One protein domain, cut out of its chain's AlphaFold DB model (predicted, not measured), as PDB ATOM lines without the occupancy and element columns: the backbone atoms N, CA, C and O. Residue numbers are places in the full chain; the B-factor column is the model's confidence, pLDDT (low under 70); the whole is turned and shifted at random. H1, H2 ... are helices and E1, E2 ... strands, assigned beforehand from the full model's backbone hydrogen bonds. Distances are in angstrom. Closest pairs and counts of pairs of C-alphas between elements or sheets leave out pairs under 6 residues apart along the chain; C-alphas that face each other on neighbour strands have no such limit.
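This is residues 1 to 83 of the 123 residues of an uncharacterized protein of Acidovorax citrulli (UniProt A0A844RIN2). A small compact head bears one long helical arm: two antiparallel strand pairs, E1 with E4 and E2 with E3, and the short helix H1 near E1 make the head, and H2 begins beside E1 and runs far out, residues 61 to 83 standing free. The printed part has 83 residues with four named strands and two named helices, in the order E1, E2, E3, E4, H1, H2, and its class is mixed, helices and strands. It is only just extended, close to loose, with a radius of gyration of the C-alphas of 17.8 A, and spans 61 by 27 by 18 A, the arm making the length.

E1, residues 2 to 5, is 10.5 A long and begins at C-alpha 2 (-14.824, 32.766, -78.932). E4, residues 32 to 35, is 10.8 A long. E2, residues 14 to 18, is 13.3 A long, and E3, residues 24 to 28, 13.2 A. H1, residues 39 to 47, is 12.9 A long. H2, residues 53 to 83, is 45.0 A long and ends at C-alpha 83 (22.112, 10.818, -52.172).

E1 and E4 are antiparallel at 157 degrees, with N 5 and O 32 2.9 A apart, within hydrogen-bond range. The hairpin E2 and E3 is antiparallel at 159 degrees, with N 27 and O 15 at 2.8 A. The closest C-alphas of E3 and E4 are Phe 27 and Cys 34, 4.7 A; those of E1 and H2 are Leu 3 and Lys 53, 6.2 A; those of E1 and H1 are Leu 3 and Val 42, 7.8 A. H1 and H2 are apart. In both helices every O i to N i+4 pair is within hydrogen-bond range.

The C-alphas farthest apart, Asp 21 and Ala 83, are 61.5 A apart. The printed part has no cut, and no link is long. Residue 76 and residues 78 to 83 have pLDDT under 70.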
ATOM      1  N   MET A   1     -19.454  33.690 -80.238       90.56
ATOM      2  CA  MET A   1     -18.654  33.158 -79.119       90.56
ATOM      3  C   MET A   1     -17.212  32.903 -79.554       90.56
ATOM      4  O   MET A   1     -16.990  32.547 -80.704       90.56
ATOM      5  N   LEU A   2     -16.231  33.096 -78.666       93.62
ATOM      6  CA  LEU A   2     -14.824  32.766 -78.932       93.62
ATOM      7  C   LEU A   2     -14.511  31.362 -78.402       93.62
ATOM      8  O   LEU A   2     -14.642  31.130 -77.198       93.62
ATOM      9  N   LEU A   3     -14.058  30.470 -79.284       94.81
ATOM     10  CA  LEU A   3     -13.602  29.129 -78.927       94.81
ATOM     11  C   LEU A   3     -12.097  28.984 -79.126       94.81
ATOM     12  O   LEU A   3     -11.513  29.580 -80.036       94.81
ATOM     13  N   LEU A   4     -11.480  28.181 -78.264       94.62
ATOM     14  CA  LEU A   4     -10.053  27.906 -78.240       94.62
ATOM     15  C   LEU A   4      -9.788  26.402 -78.237       94.62
ATOM     16  O   LEU A   4     -10.616  25.602 -77.802       94.62
ATOM     17  N   THR A   5      -8.611  26.006 -78.711       92.25
ATOM     18  CA  THR A   5      -8.157  24.619 -78.626       92.25
ATOM     19  C   THR A   5      -6.644  24.511 -78.464       92.25
ATOM     20  O   THR A   5      -5.876  25.343 -78.956       92.25
ATOM     21  N   ALA A   6      -6.223  23.446 -77.781       87.69
ATOM     22  CA  ALA A   6      -4.832  23.003 -77.694       87.69
ATOM     23  C   ALA A   6      -4.478  21.952 -78.764       87.69
ATOM     24  O   ALA A   6      -3.372  21.411 -78.753       87.69
ATOM     25  N   LEU A   7      -5.409  21.634 -79.675       88.94
ATOM     26  CA  LEU A   7      -5.152  20.711 -80.776       88.94
ATOM     27  C   LEU A   7      -3.957  21.184 -81.621       88.94
ATOM     28  O   LEU A   7      -3.764  22.387 -81.818       88.94
ATOM     29  N   PRO A   8      -3.147  20.253 -82.149       86.44
ATOM     30  CA  PRO A   8      -1.981  20.613 -82.938       86.44
ATOM     31  C   PRO A   8      -2.395  21.310 -84.238       86.44
ATOM     32  O   PRO A   8      -3.227  20.817 -85.002       86.44
ATOM     33  N   ALA A   9      -1.773  22.457 -84.507       88.62
ATOM     34  CA  ALA A   9      -1.959  23.181 -85.755       88.62
ATOM     35  C   ALA A   9      -1.298  22.452 -86.937       88.62
ATOM     36  O   ALA A   9      -0.339  21.688 -86.780       88.62
ATOM     37  N   ARG A  10      -1.754  22.745 -88.161       88.00
ATOM     38  CA  ARG A  10      -0.999  22.401 -89.377       88.00
ATOM     39  C   ARG A  10       0.320  23.184 -89.404       88.00
ATOM     40  O   ARG A  10       0.497  24.156 -88.678       88.00
ATOM     41  N   LYS A  11       1.218  22.831 -90.333       87.50
ATOM     42  CA  LYS A  11       2.483  23.563 -90.570       87.50
ATOM     43  C   LYS A  11       2.291  25.072 -90.792       87.50
ATOM     44  O   LYS A  11       3.215  25.838 -90.564       87.50
ATOM     45  N   THR A  12       1.107  25.484 -91.241       89.62
ATOM     46  CA  THR A  12       0.727  26.884 -91.468       89.62
ATOM     47  C   THR A  12       0.314  27.633 -90.196       89.62
ATOM     48  O   THR A  12       0.063  28.829 -90.275       89.62
ATOM     49  N   GLY A  13       0.228  26.970 -89.037       89.06
ATOM     50  CA  GLY A  13      -0.271  27.572 -87.793       89.06
ATOM     51  C   GLY A  13      -1.798  27.675 -87.723       89.06
ATOM     52  O   GLY A  13      -2.330  28.414 -86.898       89.06
ATOM     53  N   GLU A  14      -2.502  26.944 -88.591       93.88
ATOM     54  CA  GLU A  14      -3.962  26.958 -88.676       93.88
ATOM     55  C   GLU A  14      -4.548  25.553 -88.508       93.88
ATOM     56  O   GLU A  14      -3.937  24.550 -88.898       93.88
ATOM     57  N   LEU A  15      -5.766  25.488 -87.977       93.88
ATOM     58  CA  LEU A  15      -6.580  24.280 -87.902       93.88
ATOM     59  C   LEU A  15      -7.957  24.567 -88.498       93.88
ATOM     60  O   LEU A  15      -8.692  25.417 -88.007       93.88
ATOM     61  N   THR A  16      -8.304  23.849 -89.562       93.38
ATOM     62  CA  THR A  16      -9.634  23.931 -90.171       93.38
ATOM     63  C   THR A  16     -10.491  22.788 -89.663       93.38
ATOM     64  O   THR A  16     -10.107  21.627 -89.817       93.38
ATOM     65  N   VAL A  17     -11.653  23.117 -89.111       92.81
ATOM     66  CA  VAL A  17     -12.657  22.151 -88.664       92.81
ATOM     67  C   VAL A  17     -13.942  22.383 -89.429       92.81
ATOM     68  O   VAL A  17     -14.289  23.521 -89.732       92.81
ATOM     69  N   ARG A  18     -14.616  21.287 -89.772       93.62
ATOM     70  CA  ARG A  18     -15.935  21.326 -90.392       93.62
ATOM     71  C   ARG A  18     -16.984  20.817 -89.412       93.62
ATOM     72  O   ARG A  18     -16.759  19.806 -88.734       93.62
ATOM     73  N   THR A  19     -18.072  21.555 -89.317       92.75
ATOM     74  CA  THR A  19     -19.316  21.152 -88.657       92.75
ATOM     75  C   THR A  19     -20.120  20.250 -89.586       92.75
ATOM     76  O   THR A  19     -19.772  20.078 -90.763       92.75
ATOM     77  N   ASP A  20     -21.132  19.593 -89.036       90.00
ATOM     78  CA  ASP A  20     -21.838  18.516 -89.734       90.00
ATOM     79  C   ASP A  20     -22.775  19.051 -90.836       90.00
ATOM     80  O   ASP A  20     -23.026  18.376 -91.836       90.00
ATOM     81  N   ASP A  21     -23.187  20.313 -90.716       90.38
ATOM     82  CA  ASP A  21     -23.872  21.113 -91.739       90.38
ATOM     83  C   ASP A  21     -22.966  21.494 -92.937       90.38
ATOM     84  O   ASP A  21     -23.441  21.965 -93.972       90.38
ATOM     85  N   GLY A  22     -21.652  21.267 -92.822       90.56
ATOM     86  CA  GLY A  22     -20.648  21.588 -93.833       90.56
ATOM     87  C   GLY A  22     -19.969  22.949 -93.658       90.56
ATOM     88  O   GLY A  22     -19.065  23.266 -94.444       90.56
ATOM     89  N   THR A  23     -20.335  23.735 -92.641       93.25
ATOM     90  CA  THR A  23     -19.668  25.005 -92.333       93.25
ATOM     91  C   THR A  23     -18.220  24.755 -91.893       93.25
ATOM     92  O   THR A  23     -17.893  23.766 -91.240       93.25
ATOM     93  N   ALA A  24     -17.295  25.622 -92.317       93.62
ATOM     94  CA  ALA A  24     -15.869  25.469 -92.039       93.62
ATOM     95  C   ALA A  24     -15.343  26.623 -91.180       93.62
ATOM     96  O   ALA A  24     -15.350  27.778 -91.605       93.62
ATOM     97  N   TYR A  25     -14.802  26.284 -90.012       93.88
ATOM     98  CA  TYR A  25     -14.139  27.210 -89.101       93.88
ATOM     99  C   TYR A  25     -12.625  27.081 -89.213       93.88
ATOM    100  O   TYR A  25     -12.081  25.977 -89.283       93.88
ATOM    101  N   VAL A  26     -11.931  28.219 -89.221       94.50
ATOM    102  CA  VAL A  26     -10.467  28.272 -89.263       94.50
ATOM    103  C   VAL A  26      -9.957  28.865 -87.960       94.50
ATOM    104  O   VAL A  26     -10.126  30.054 -87.697       94.50
ATOM    105  N   PHE A  27      -9.304  28.029 -87.165       94.81
ATOM    106  CA  PHE A  27      -8.650  28.410 -85.925       94.81
ATOM    107  C   PHE A  27      -7.195  28.779 -86.199       94.81
ATOM    108  O   PHE A  27      -6.513  28.082 -86.955       94.81
ATOM    109  N   LYS A  28      -6.710  29.862 -85.588       93.38
ATOM    110  CA  LYS A  28      -5.345  30.385 -85.788       93.38
ATOM    111  C   LYS A  28      -4.737  30.864 -84.470       93.38
ATOM    112  O   LYS A  28      -5.475  31.190 -83.544       93.38
ATOM    113  N   GLY A  29      -3.407  30.950 -84.409       88.75
ATOM    114  CA  GLY A  29      -2.675  31.526 -83.273       88.75
ATOM    115  C   GLY A  29      -2.122  30.504 -82.275       88.75
ATOM    116  O   GLY A  29      -1.949  29.326 -82.586       88.75
ATOM    117  N   THR A  30      -1.768  30.972 -81.076       87.94
ATOM    118  CA  THR A  30      -1.280  30.132 -79.970       87.94
ATOM    119  C   THR A  30      -1.756  30.722 -78.635       87.94
ATOM    120  O   THR A  30      -1.207  31.737 -78.210       87.94
ATOM    121  N   PRO A  31      -2.765  30.129 -77.969       88.06
ATOM    122  CA  PRO A  31      -3.568  28.974 -78.396       88.06
ATOM    123  C   PRO A  31      -4.384  29.242 -79.671       88.06
ATOM    124  O   PRO A  31      -4.622  30.391 -80.037       88.06
ATOM    125  N   LEU A  32      -4.789  28.178 -80.367       92.88
ATOM    126  CA  LEU A  32      -5.603  28.294 -81.576       92.88
ATOM    127  C   LEU A  32      -7.003  28.794 -81.209       92.88
ATOM    128  O   LEU A  32      -7.669  28.163 -80.393       92.88
ATOM    129  N   SER A  33      -7.465  29.880 -81.832       94.06
ATOM    130  CA  SER A  33      -8.775  30.481 -81.547       94.06
ATOM    131  C   SER A  33      -9.583  30.801 -82.805       94.06
ATOM    132  O   SER A  33      -8.996  31.100 -83.849       94.06
ATOM    133  N   CYS A  34     -10.914  30.765 -82.699       94.62
ATOM    134  CA  CYS A  34     -11.856  31.155 -83.754       94.62
ATOM    135  C   CYS A  34     -13.128  31.777 -83.149       94.62
ATOM    136  O   CYS A  34     -13.587  31.350 -82.087       94.62
ATOM    137  N   GLU A  35     -13.705  32.769 -83.830       94.12
ATOM    138  CA  GLU A  35     -15.022  33.311 -83.487       94.12
ATOM    139  C   GLU A  35     -16.117  32.532 -84.220       94.12
ATOM    140  O   GLU A  35     -16.162  32.484 -85.449       94.12
ATOM    141  N   VAL A  36     -17.017  31.935 -83.446       93.12
ATOM    142  CA  VAL A  36     -18.151  31.140 -83.919       93.12
ATOM    143  C   VAL A  36     -19.427  31.922 -83.640       93.12
ATOM    144  O   VAL A  36     -19.658  32.322 -82.504       93.12
ATOM    145  N   GLN A  37     -20.232  32.206 -84.660       89.31
ATOM    146  CA  GLN A  37     -21.455  33.008 -84.492       89.31
ATOM    147  C   GLN A  37     -22.689  32.168 -84.159       89.31
ATOM    148  O   GLN A  37     -23.602  32.692 -83.532       89.31
ATOM    149  N   ASP A  38     -22.693  30.903 -84.565       91.81
ATOM    150  CA  ASP A  38     -23.818  29.988 -84.399       91.81
ATOM    151  C   ASP A  38     -23.673  29.184 -83.102       91.81
ATOM    152  O   ASP A  38     -22.611  28.604 -82.861       91.81
ATOM    153  N   GLU A  39     -24.708  29.183 -82.262       89.38
ATOM    154  CA  GLU A  39     -24.710  28.460 -80.985       89.38
ATOM    155  C   GLU A  39     -24.767  26.941 -81.194       89.38
ATOM    156  O   GLU A  39     -24.073  26.218 -80.482       89.38
ATOM    157  N   ASP A  40     -25.459  26.451 -82.227       91.56
ATOM    158  CA  ASP A  40     -25.533  25.009 -82.508       91.56
ATOM    159  C   ASP A  40     -24.141  24.454 -82.874       91.56
ATOM    160  O   ASP A  40     -23.733  23.363 -82.464       91.56
ATOM    161  N   HIS A  41     -23.338  25.255 -83.580       93.25
ATOM    162  CA  HIS A  41     -21.961  24.899 -83.926       93.25
ATOM    163  C   HIS A  41     -21.009  24.972 -82.732       93.25
ATOM    164  O   HIS A  41     -19.978  24.294 -82.734       93.25
ATOM    165  N   VAL A  42     -21.316  25.794 -81.723       92.38
ATOM    166  CA  VAL A  42     -20.528  25.833 -80.487       92.38
ATOM    167  C   VAL A  42     -20.601  24.480 -79.795       92.38
ATOM    168  O   VAL A  42     -19.546  23.933 -79.476       92.38
ATOM    169  N   ASP A  43     -21.797  23.914 -79.642       91.69
ATOM    170  CA  ASP A  43     -21.992  22.619 -78.984       91.69
ATOM    171  C   ASP A  43     -21.280  21.488 -79.746       91.69
ATOM    172  O   ASP A  43     -20.552  20.683 -79.156       91.69
ATOM    173  N   GLU A  44     -21.394  21.463 -81.079       92.50
ATOM    174  CA  GLU A  44     -20.665  20.499 -81.916       92.50
ATOM    175  C   GLU A  44     -19.144  20.602 -81.744       92.50
ATOM    176  O   GLU A  44     -18.434  19.594 -81.639       92.50
ATOM    177  N   LEU A  45     -18.615  21.828 -81.743       92.56
ATOM    178  CA  LEU A  45     -17.189  22.068 -81.567       92.56
ATOM    179  C   LEU A  45     -16.754  21.714 -80.139       92.56
ATOM    180  O   LEU A  45     -15.684  21.131 -79.961       92.56
ATOM    181  N   GLN A  46     -17.580  21.962 -79.128       92.12
ATOM    182  CA  GLN A  46     -17.283  21.557 -77.756       92.12
ATOM    183  C   GLN A  46     -17.161  20.038 -77.608       92.12
ATOM    184  O   GLN A  46     -16.198  19.553 -77.009       92.12
ATOM    185  N   ILE A  47     -18.037  19.269 -78.262       91.31
ATOM    186  CA  ILE A  47     -17.932  17.800 -78.323       91.31
ATOM    187  C   ILE A  47     -16.631  17.360 -79.016       91.31
ATOM    188  O   ILE A  47     -16.007  16.374 -78.618       91.31
ATOM    189  N   LYS A  48     -16.175  18.112 -80.027       89.06
ATOM    190  CA  LYS A  48     -14.898  17.888 -80.733       89.06
ATOM    191  C   LYS A  48     -13.667  18.325 -79.910       89.06
ATOM    192  O   LYS A  48     -12.541  18.192 -80.392       89.06
ATOM    193  N   GLY A  49     -13.854  18.808 -78.677       89.12
ATOM    194  CA  GLY A  49     -12.787  19.180 -77.743       89.12
ATOM    195  C   GLY A  49     -12.339  20.641 -77.834       89.12
ATOM    196  O   GLY A  49     -11.266  20.987 -77.331       89.12
ATOM    197  N   PHE A  50     -13.121  21.500 -78.488       93.81
ATOM    198  CA  PHE A  50     -12.941  22.949 -78.421       93.81
ATOM    199  C   PHE A  50     -13.550  23.476 -77.124       93.81
ATOM    200  O   PHE A  50     -14.498  22.914 -76.597       93.81
ATOM    201  N   GLN A  51     -12.986  24.539 -76.576       93.62
ATOM    202  CA  GLN A  51     -13.387  25.042 -75.266       93.62
ATOM    203  C   GLN A  51     -13.657  26.531 -75.342       93.62
ATOM    204  O   GLN A  51     -13.100  27.241 -76.186       93.62
ATOM    205  N   THR A  52     -14.496  27.023 -74.443       93.56
ATOM    206  CA  THR A  52     -14.633  28.463 -74.255       93.56
ATOM    207  C   THR A  52     -13.337  29.049 -73.698       93.56
ATOM    208  O   THR A  52     -12.472  28.350 -73.165       93.56
ATOM    209  N   LYS A  53     -13.198  30.373 -73.797       90.44
ATOM    210  CA  LYS A  53     -12.052  31.086 -73.218       90.44
ATOM    211  C   LYS A  53     -11.870  30.802 -71.730       90.44
ATOM    212  O   LYS A  53     -10.745  30.629 -71.276       90.44
ATOM    213  N   GLU A  54     -12.967  30.746 -70.988       90.25
ATOM    214  CA  GLU A  54     -12.935  30.562 -69.539       90.25
ATOM    215  C   GLU A  54     -12.463  29.157 -69.157       90.25
ATOM    216  O   GLU A  54     -11.593  29.011 -68.298       90.25
ATOM    217  N   GLU A  55     -12.982  28.134 -69.839       90.81
ATOM    218  CA  GLU A  55     -12.571  26.739 -69.649       90.81
ATOM    219  C   GLU A  55     -11.104  26.533 -70.023       90.81
ATOM    220  O   GLU A  55     -10.341  25.952 -69.249       90.81
ATOM    221  N   PHE A  56     -10.681  27.095 -71.158       91.38
ATOM    222  CA  PHE A  56      -9.301  26.993 -71.610       91.38
ATOM    223  C   PHE A  56      -8.328  27.633 -70.608       91.38
ATOM    224  O   PHE A  56      -7.308  27.039 -70.255       91.38
ATOM    225  N   ASP A  57      -8.650  28.824 -70.095       88.81
ATOM    226  CA  ASP A  57      -7.825  29.511 -69.097       88.81
ATOM    227  C   ASP A  57      -7.776  28.747 -67.762       88.81
ATOM    228  O   ASP A  57      -6.744  28.749 -67.077       88.81
ATOM    229  N   ALA A  58      -8.872  28.089 -67.370       88.75
ATOM    230  CA  ALA A  58      -8.918  27.246 -66.178       88.75
ATOM    231  C   ALA A  58      -8.030  26.000 -66.330       88.75
ATOM    232  O   ALA A  58      -7.223  25.713 -65.439       88.75
ATOM    233  N   GLU A  59      -8.110  25.319 -67.473       85.75
ATOM    234  CA  GLU A  59      -7.285  24.151 -67.793       85.75
ATOM    235  C   GLU A  59      -5.795  24.521 -67.839       85.75
ATOM    236  O   GLU A  59      -4.963  23.864 -67.213       85.75
ATOM    237  N   GLN A  60      -5.440  25.641 -68.478       85.88
ATOM    238  CA  GLN A  60      -4.057  26.126 -68.507       85.88
ATOM    239  C   GLN A  60      -3.507  26.407 -67.104       85.88
ATOM    240  O   GLN A  60      -2.370  26.045 -66.788       85.88
ATOM    241  N   LYS A  61      -4.308  27.017 -66.221       86.81
ATOM    242  CA  LYS A  61      -3.908  27.234 -64.821       86.81
ATOM    243  C   LYS A  61      -3.703  25.914 -64.087       86.81
ATOM    244  O   LYS A  61      -2.721  25.781 -63.352       86.81
ATOM    245  N   PHE A  62      -4.590  24.943 -64.286       84.50
ATOM    246  CA  PHE A  62      -4.457  23.622 -63.680       84.50
ATOM    247  C   PHE A  62      -3.172  22.924 -64.136       84.50
ATOM    248  O   PHE A  62      -2.391  22.467 -63.297       84.50
ATOM    249  N   GLN A  63      -2.886  22.938 -65.440       82.44
ATOM    250  CA  GLN A  63      -1.660  22.374 -66.005       82.44
ATOM    251  C   GLN A  63      -0.403  23.048 -65.453       82.44
ATOM    252  O   GLN A  63       0.543  22.357 -65.082       82.44
ATOM    253  N   GLN A  64      -0.391  24.375 -65.304       84.31
ATOM    254  CA  GLN A  64       0.741  25.081 -64.692       84.31
ATOM    255  C   GLN A  64       0.973  24.667 -63.235       84.31
ATOM    256  O   GLN A  64       2.115  24.513 -62.800       84.31
ATOM    257  N   VAL A  65      -0.097  24.483 -62.456       83.50
ATOM    258  CA  VAL A  65       0.011  24.024 -61.064       83.50
ATOM    259  C   VAL A  65       0.490  22.572 -61.003       83.50
ATOM    260  O   VAL A  65       1.349  22.245 -60.177       83.50
ATOM    261  N   ALA A  66      -0.015  21.711 -61.887       79.00
ATOM    262  CA  ALA A  66       0.410  20.322 -61.999       79.00
ATOM    263  C   ALA A  66       1.888  20.213 -62.408       79.00
ATOM    264  O   ALA A  66       2.640  19.494 -61.752       79.00
ATOM    265  N   ALA A  67       2.328  20.993 -63.401       79.88
ATOM    266  CA  ALA A  67       3.720  21.066 -63.837       79.88
ATOM    267  C   ALA A  67       4.644  21.501 -62.691       79.88
ATOM    268  O   ALA A  67       5.595  20.797 -62.369       79.88
ATOM    269  N   LYS A  68       4.292  22.566 -61.957       76.94
ATOM    270  CA  LYS A  68       5.042  22.997 -60.759       76.94
ATOM    271  C   LYS A  68       5.096  21.931 -59.663       76.94
ATOM    272  O   LYS A  68       6.035  21.880 -58.867       76.94
ATOM    273  N   ARG A  69       4.061  21.095 -59.536       74.50
ATOM    274  CA  ARG A  69       4.079  19.967 -58.595       74.50
ATOM    275  C   ARG A  69       5.005  18.858 -59.091       74.50
ATOM    276  O   ARG A  69       5.764  18.338 -58.279       74.50
ATOM    277  N   ALA A  70       4.960  18.535 -60.381       74.31
ATOM    278  CA  ALA A  70       5.836  17.553 -61.004       74.31
ATOM    279  C   ALA A  70       7.311  17.973 -60.909       74.31
ATOM    280  O   ALA A  70       8.129  17.162 -60.498       74.31
ATOM    281  N   GLU A  71       7.640  19.244 -61.153       77.00
ATOM    282  CA  GLU A  71       8.996  19.792 -60.992       77.00
ATOM    283  C   GLU A  71       9.524  19.610 -59.565       77.00
ATOM    284  O   GLU A  71      10.640  19.139 -59.369       77.00
ATOM    285  N   ARG A  72       8.702  19.899 -58.546       70.62
ATOM    286  CA  ARG A  72       9.091  19.682 -57.142       70.62
ATOM    287  C   ARG A  72       9.314  18.210 -56.803       70.62
ATOM    288  O   ARG A  72      10.121  17.910 -55.926       70.62
ATOM    289  N   ILE A  73       8.572  17.300 -57.432       73.25
ATOM    290  CA  ILE A  73       8.771  15.858 -57.253       73.25
ATOM    291  C   ILE A  73      10.052  15.430 -57.968       73.25
ATOM    292  O   ILE A  73      10.893  14.806 -57.333       73.25
ATOM    293  N   ALA A  74      10.253  15.850 -59.217       74.25
ATOM    294  CA  ALA A  74      11.452  15.557 -59.993       74.25
ATOM    295  C   ALA A  74      12.725  16.091 -59.314       74.25
ATOM    296  O   ALA A  74      13.724  15.386 -59.262       74.25
ATOM    297  N   GLU A  75      12.696  17.285 -58.715       71.06
ATOM    298  CA  GLU A  75      13.834  17.820 -57.954       71.06
ATOM    299  C   GLU A  75      14.111  16.999 -56.681       71.06
ATOM    300  O   GLU A  75      15.266  16.764 -56.322       71.06
ATOM    301  N   ARG A  76      13.061  16.527 -55.996       65.62
ATOM    302  CA  ARG A  76      13.209  15.633 -54.836       65.62
ATOM    303  C   ARG A  76      13.739  14.262 -55.239       65.62
ATOM    304  O   ARG A  76      14.578  13.722 -54.526       65.62
ATOM    305  N   GLU A  77      13.279  13.711 -56.356       70.31
ATOM    306  CA  GLU A  77      13.781  12.448 -56.897       70.31
ATOM    307  C   GLU A  77      15.223  12.581 -57.384       70.31
ATOM    308  O   GLU A  77      16.035  11.719 -57.070       70.31
ATOM    309  N   ALA A  78      15.589  13.691 -58.030       64.88
ATOM    310  CA  ALA A  78      16.967  13.977 -58.422       64.88
ATOM    311  C   ALA A  78      17.900  14.107 -57.204       64.88
ATOM    312  O   ALA A  78      18.987  13.532 -57.201       64.88
ATOM    313  N   LYS A  79      17.465  14.790 -56.132       61.88
ATOM    314  CA  LYS A  79      18.226  14.868 -54.869       61.88
ATOM    315  C   LYS A  79      18.328  13.516 -54.160       61.88
ATOM    316  O   LYS A  79      19.367  13.212 -53.588       61.88
ATOM    317  N   LYS A  80      17.279  12.690 -54.215       57.75
ATOM    318  CA  LYS A  80      17.295  11.329 -53.659       57.75
ATOM    319  C   LYS A  80      18.207  10.393 -54.463       57.75
ATOM    320  O   LYS A  80      18.890   9.572 -53.865       57.75
ATOM    321  N   ALA A  81      18.243  10.532 -55.788       58.88
ATOM    322  CA  ALA A  81      19.129   9.767 -56.663       58.88
ATOM    323  C   ALA A  81      20.607  10.146 -56.472       58.88
ATOM    324  O   ALA A  81      21.447   9.259 -56.474       58.88
ATOM    325  N   GLN A  82      20.920  11.427 -56.237       56.16
ATOM    326  CA  GLN A  82      22.281  11.849 -55.874       56.16
ATOM    327  C   GLN A  82      22.703  11.330 -54.495       56.16
ATOM    328  O   GLN A  82      23.807  10.824 -54.362       56.16
ATOM    329  N   ALA A  83      21.816  11.374 -53.494       50.22
ATOM    330  CA  ALA A  83      22.112  10.818 -52.172       50.22
ATOM    331  C   ALA A  83      22.353   9.297 -52.201       50.22
ATOM    332  O   ALA A  83      23.172   8.806 -51.447       50.22
TER     333      ALA A  83